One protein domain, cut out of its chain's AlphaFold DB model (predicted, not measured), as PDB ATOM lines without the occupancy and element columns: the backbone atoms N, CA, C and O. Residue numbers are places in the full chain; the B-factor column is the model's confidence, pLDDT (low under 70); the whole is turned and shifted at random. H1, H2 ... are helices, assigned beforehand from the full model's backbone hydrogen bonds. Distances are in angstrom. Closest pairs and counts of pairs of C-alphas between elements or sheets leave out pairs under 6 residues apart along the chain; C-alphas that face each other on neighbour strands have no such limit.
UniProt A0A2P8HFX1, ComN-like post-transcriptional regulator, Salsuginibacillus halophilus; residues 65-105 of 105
ATOM      1  N   HIS A  65       2.879 -23.222 -20.989       94.31
ATOM      2  CA  HIS A  65       3.690 -23.944 -20.008       94.31
ATOM      3  C   HIS A  65       4.924 -24.616 -20.623       94.31
ATOM      4  O   HIS A  65       5.898 -24.837 -19.912       94.31
ATOM      5  N   ASP A  66       4.916 -24.942 -21.922       94.69
ATOM      6  CA  ASP A  66       6.095 -25.504 -22.588       94.69
ATOM      7  C   ASP A  66       7.220 -24.464 -22.639       94.69
ATOM      8  O   ASP A  66       8.375 -24.791 -22.355       94.69
ATOM      9  N   TYR A  67       6.871 -23.211 -22.951       94.19
ATOM     10  CA  TYR A  67       7.806 -22.087 -22.959       94.19
ATOM     11  C   TYR A  67       8.323 -21.794 -21.552       94.19
ATOM     12  O   TYR A  67       9.528 -21.834 -21.323       94.19
ATOM     13  N   MET A  68       7.419 -21.628 -20.584       93.12
ATOM     14  CA  MET A  68       7.796 -21.345 -19.198       93.12
ATOM     15  C   MET A  68       8.690 -22.443 -18.606       93.12
ATOM     16  O   MET A  68       9.711 -22.151 -17.994       93.12
ATOM     17  N   ASN A  69       8.378 -23.716 -18.864       93.81
ATOM     18  CA  ASN A  69       9.230 -24.826 -18.438       93.81
ATOM     19  C   ASN A  69      10.609 -24.806 -19.113       93.81
ATOM     20  O   ASN A  69      11.587 -25.236 -18.500       93.81
ATOM     21  N   SER A  70      10.697 -24.370 -20.373       93.06
ATOM     22  CA  SER A  70      11.974 -24.237 -21.081       93.06
ATOM     23  C   SER A  70      12.842 -23.149 -20.449       93.06
ATOM     24  O   SER A  70      14.001 -23.423 -20.140       93.06
ATOM     25  N   GLU A  71      12.265 -21.975 -20.186       92.62
ATOM     26  CA  GLU A  71      12.957 -20.840 -19.565       92.62
ATOM     27  C   GLU A  71      13.417 -21.161 -18.141       92.62
ATOM     28  O   GLU A  71      14.589 -20.986 -17.809       92.62
ATOM     29  N   THR A  72      12.548 -21.754 -17.316       93.38
ATOM     30  CA  THR A  72      12.905 -22.164 -15.950       93.38
ATOM     31  C   THR A  72      14.061 -23.164 -15.942       93.38
ATOM     32  O   THR A  72      14.986 -23.046 -15.139       93.38
ATOM     33  N   LYS A  73      14.053 -24.147 -16.854       91.75
ATOM     34  CA  LYS A  73      15.158 -25.114 -16.973       91.75
ATOM     35  C   LYS A  73      16.456 -24.446 -17.418       91.75
ATOM     36  O   LYS A  73      17.518 -24.832 -16.932       91.75
ATOM     37  N   ALA A  74      16.388 -23.483 -18.337       88.69
ATOM     38  CA  ALA A  74      17.557 -22.737 -18.790       88.69
ATOM     39  C   ALA A  74      18.158 -21.902 -17.649       88.69
ATOM     40  O   ALA A  74      19.358 -22.006 -17.395       88.69
ATOM     41  N   ALA A  75      17.320 -21.171 -16.908       90.56
ATOM     42  CA  ALA A  75      17.728 -20.380 -15.751       90.56
ATOM     43  C   ALA A  75      18.351 -21.246 -14.643       90.56
ATOM     44  O   ALA A  75      19.436 -20.933 -14.161       90.56
ATOM     45  N   LEU A  76      17.728 -22.382 -14.304       90.38
ATOM     46  CA  LEU A  76      18.264 -23.314 -13.305       90.38
ATOM     47  C   LEU A  76      19.606 -23.915 -13.739       90.38
ATOM     48  O   LEU A  76      20.525 -24.075 -12.942       90.38
ATOM     49  N   LYS A  77      19.751 -24.260 -15.023       88.19
ATOM     50  CA  LYS A  77      21.029 -24.763 -15.536       88.19
ATOM     51  C   LYS A  77      22.117 -23.689 -15.453       88.19
ATOM     52  O   LYS A  77      23.249 -24.012 -15.100       88.19
ATOM     53  N   ALA A  78      21.778 -22.439 -15.767       86.44
ATOM     54  CA  ALA A  78      22.698 -21.314 -15.665       86.44
ATOM     55  C   ALA A  78      23.123 -21.055 -14.211       86.44
ATOM     56  O   ALA A  78      24.316 -20.893 -13.965       86.44
ATOM     57  N   SER A  79      22.193 -21.098 -13.248       81.69
ATOM     58  CA  SER A  79      22.515 -20.911 -11.826       81.69
ATOM     59  C   SER A  79      23.462 -21.995 -11.311       81.69
ATOM     60  O   SER A  79      24.516 -21.677 -10.770       81.69
ATOM     61  N   VAL A  80      23.170 -23.269 -11.598       84.69
ATOM     62  CA  VAL A  80      24.042 -24.396 -11.223       84.69
ATOM     63  C   VAL A  80      25.428 -24.269 -11.862       84.69
ATOM     64  O   VAL A  80      26.437 -24.635 -11.259       84.69
ATOM     65  N   GLN A  81      25.513 -23.771 -13.097       80.56
ATOM     66  CA  GLN A  81      26.797 -23.587 -13.767       80.56
ATOM     67  C   GLN A  81      27.605 -22.424 -13.173       80.56
ATOM     68  O   GLN A  81      28.822 -22.553 -13.057       80.56
ATOM     69  N   MET A  82      26.942 -21.342 -12.749       75.12
ATOM     70  CA  MET A  82      27.579 -20.227 -12.039       75.12
ATOM     71  C   MET A  82      28.088 -20.635 -10.651       75.12
ATOM     72  O   MET A  82      29.212 -20.288 -10.301       75.12
ATOM     73  N   GLU A  83      27.319 -21.419  -9.889       70.88
ATOM     74  CA  GLU A  83      27.762 -21.979  -8.601       70.88
ATOM     75  C   GLU A  83      29.009 -22.854  -8.777       70.88
ATOM     76  O   GLU A  83      29.998 -22.713  -8.061       70.88
ATOM     77  N   ARG A  84      29.013 -23.720  -9.798       70.31
ATOM     78  CA  ARG A  84      30.165 -24.582 -10.102       70.31
ATOM     79  C   ARG A  84      31.403 -23.809 -10.542       70.31
ATOM     80  O   ARG A  84      32.506 -24.283 -10.291       70.31
ATOM     81  N   SER A  85      31.248 -22.665 -11.210       65.00
ATOM     82  CA  SER A  85      32.390 -21.848 -11.626       65.00
ATOM     83  C   SER A  85      32.943 -20.966 -10.505       65.00
ATOM     84  O   SER A  85      34.105 -20.584 -10.584       65.00
ATOM     85  N   HIS A  86      32.147 -20.662  -9.473       59.62
ATOM     86  CA  HIS A  86      32.569 -19.842  -8.327       59.62
ATOM     87  C   HIS A  86      33.007 -20.662  -7.100       59.62
ATOM     88  O   HIS A  86      33.507 -20.089  -6.135       59.62
ATOM     89  N   GLY A  87      32.878 -21.994  -7.132       55.47
ATOM     90  CA  GLY A  87      33.125 -22.835  -5.958       55.47
ATOM     91  C   GLY A  87      32.118 -22.560  -4.833       55.47
ATOM     92  O   GLY A  87      31.275 -21.672  -4.939       55.47
ATOM     93  N   ASP A  88      32.218 -23.321  -3.743       56.72
ATOM     94  CA  ASP A  88      31.301 -23.371  -2.581       56.72
ATOM     95  C   ASP A  88      31.086 -22.032  -1.819       56.72
ATOM     96  O   ASP A  88      30.515 -22.006  -0.738       56.72
ATOM     97  N   GLY A  89      31.546 -20.898  -2.360       57.25
ATOM     98  CA  GLY A  89      31.407 -19.559  -1.781       57.25
ATOM     99  C   GLY A  89      30.708 -18.529  -2.674       57.25
ATOM    100  O   GLY A  89      30.599 -17.379  -2.270       57.25
ATOM    101  N   GLY A  90      30.237 -18.888  -3.876       61.59
ATOM    102  CA  GLY A  90      29.685 -17.911  -4.831       61.59
ATOM    103  C   GLY A  90      28.429 -17.175  -4.342       61.59
ATOM    104  O   GLY A  90      28.306 -15.968  -4.532       61.59
ATOM    105  N   ILE A  91      27.515 -17.882  -3.671       61.34
ATOM    106  CA  ILE A  91      26.303 -17.270  -3.099       61.34
ATOM    107  C   ILE A  91      26.644 -16.462  -1.839       61.34
ATOM    108  O   ILE A  91      26.134 -15.357  -1.673       61.34
ATOM    109  N   GLU A  92      27.556 -16.959  -0.999       63.50
ATOM    110  CA  GLU A  92      28.030 -16.263   0.207       63.50
ATOM    111  C   GLU A  92      28.756 -14.949  -0.142       63.50
ATOM    112  O   GLU A  92      28.521 -13.914   0.475       63.50
ATOM    113  N   SER A  93      29.569 -14.968  -1.203       62.97
ATOM    114  CA  SER A  93      30.230 -13.793  -1.781       62.97
ATOM    115  C   SER A  93      29.220 -12.746  -2.248       62.97
ATOM    116  O   SER A  93      29.404 -11.561  -1.982       62.97
ATOM    117  N   LEU A  94      28.149 -13.172  -2.929       65.31
ATOM    118  CA  LEU A  94      27.104 -12.267  -3.411       65.31
ATOM    119  C   LEU A  94      26.343 -11.620  -2.242       65.31
ATOM    120  O   LEU A  94      26.030 -10.431  -2.276       65.31
ATOM    121  N   PHE A  95      26.064 -12.396  -1.189       69.81
ATOM    122  CA  PHE A  95      25.436 -11.891   0.033       69.81
ATOM    123  C   PHE A  95      26.347 -10.917   0.790       69.81
ATOM    124  O   PHE A  95      25.864  -9.879   1.243       69.81
ATOM    125  N   GLN A  96      27.651 -11.195   0.896       68.44
ATOM    126  CA  GLN A  96      28.603 -10.269   1.514       68.44
ATOM    127  C   GLN A  96      28.685  -8.937   0.764       68.44
ATOM    128  O   GLN A  96      28.608  -7.899   1.412       68.44
ATOM    129  N   GLU A  97      28.766  -8.951  -0.570       71.06
ATOM    130  CA  GLU A  97      28.843  -7.733  -1.392       71.06
ATOM    131  C   GLU A  97      27.615  -6.821  -1.195       71.06
ATOM    132  O   GLU A  97      27.745  -5.615  -0.958       71.06
ATOM    133  N   VAL A  98      26.412  -7.405  -1.185       68.44
ATOM    134  CA  VAL A  98      25.151  -6.675  -0.948       68.44
ATOM    135  C   VAL A  98      25.067  -6.124   0.482       68.44
ATOM    136  O   VAL A  98      24.592  -5.002   0.690       68.44
ATOM    137  N   MET A  99      25.549  -6.880   1.472       68.50
ATOM    138  CA  MET A  99      25.576  -6.443   2.871       68.50
ATOM    139  C   MET A  99      26.602  -5.326   3.100       68.50
ATOM    140  O   MET A  99      26.309  -4.396   3.848       68.50
ATOM    141  N   THR A 100      27.754  -5.351   2.420       67.44
ATOM    142  CA  THR A 100      28.768  -4.285   2.512       67.44
ATOM    143  C   THR A 100      28.341  -2.985   1.833       67.44
ATOM    144  O   THR A 100      28.695  -1.907   2.305       67.44
ATOM    145  N   HIS A 101      27.532  -3.051   0.771       60.25
ATOM    146  CA  HIS A 101      27.005  -1.853   0.108       60.25
ATOM    147  C   HIS A 101      25.762  -1.254   0.783       60.25
ATOM    148  O   HIS A 101      25.419  -0.106   0.517       60.25
ATOM    149  N   SER A 102      25.108  -1.985   1.691       57.88
ATOM    150  CA  SER A 102      23.972  -1.469   2.472       57.88
ATOM    151  C   SER A 102      24.396  -0.698   3.732       57.88
ATOM    152  O   SER A 102      23.549  -0.101   4.388       57.88
ATOM    153  N   THR A 103      25.688  -0.699   4.085       53.75
ATOM    154  CA  THR A 103      26.224  -0.031   5.288       53.75
ATOM    155  C   THR A 103      26.808   1.368   5.049       53.75
ATOM    156  O   THR A 103      27.261   1.991   6.004       53.75
ATOM    157  N   GLU A 104      26.785   1.887   3.817       54.03
ATOM    158  CA  GLU A 104      27.296   3.233   3.479       54.03
ATOM    159  C   GLU A 104      26.195   4.273   3.197       54.03
ATOM    160  O   GLU A 104      26.379   5.169   2.373       54.03
ATOM    161  N   ASN A 105      25.055   4.201   3.894       41.00
ATOM    162  CA  ASN A 105      24.092   5.310   3.919       41.00
ATOM    163  C   ASN A 105      23.449   5.495   5.296       41.00
ATOM    164  O   ASN A 105      22.861   4.513   5.802       41.00
TER     165      ASN A 105
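AT A GLANCE: This is residues 65 to 105 of the 105 residues of the protein "ComN-like post-transcriptional regulator" of Salsuginibacillus halophilus (UniProt A0A2P8HFX1). Two helices, H1 and then the shorter H2, meet near their ends at a corner and make an open, flat L with its two arms about perpendicular. A tight link forms the corner, and a short tail without a named element, residues 102 to 105, follows H2. The printed part has 41 residues, with two named helices and no named strand: all helix. It is extended, with a radius of gyration of the C-alphas of 14.6 A, and spans 44 by 25 by 8 A.

IN THESE COORDINATES: H1 runs from His 65, C-alpha at (3.690, -23.944, -20.008), to His 86, 31.4 A from first to last C-alpha. H2, residues 90 to 101, is 17.0 A long and ends at C-alpha 101 at (27.005, -1.853, 0.108).

HOW THE PARTS SIT: H1 and H2 only just touch, with 3 pairs of C-alphas within 8 A, and touch only at the corner by their link. H1 touches H2 with residues 82 to 83 alone, and H2 touches H1 with residues 90 to 91 alone; the closest C-alphas of the two helices, those of Glu 83 and Gly 90, are 5.9 A apart. Their lines stand at 84 degrees, about perpendicular. In H1 and H2 every O i to N i+4 pair is within hydrogen-bond range.

THE WHOLE: The C-alphas farthest apart, of Asp 66 and Asn 105, are 44.5 A apart. The printed part has no cut and ends at the chain's last residue. Mean pLDDT of the printed part is 74.1; residues 85 to 96 and 98 to 105 are under 70.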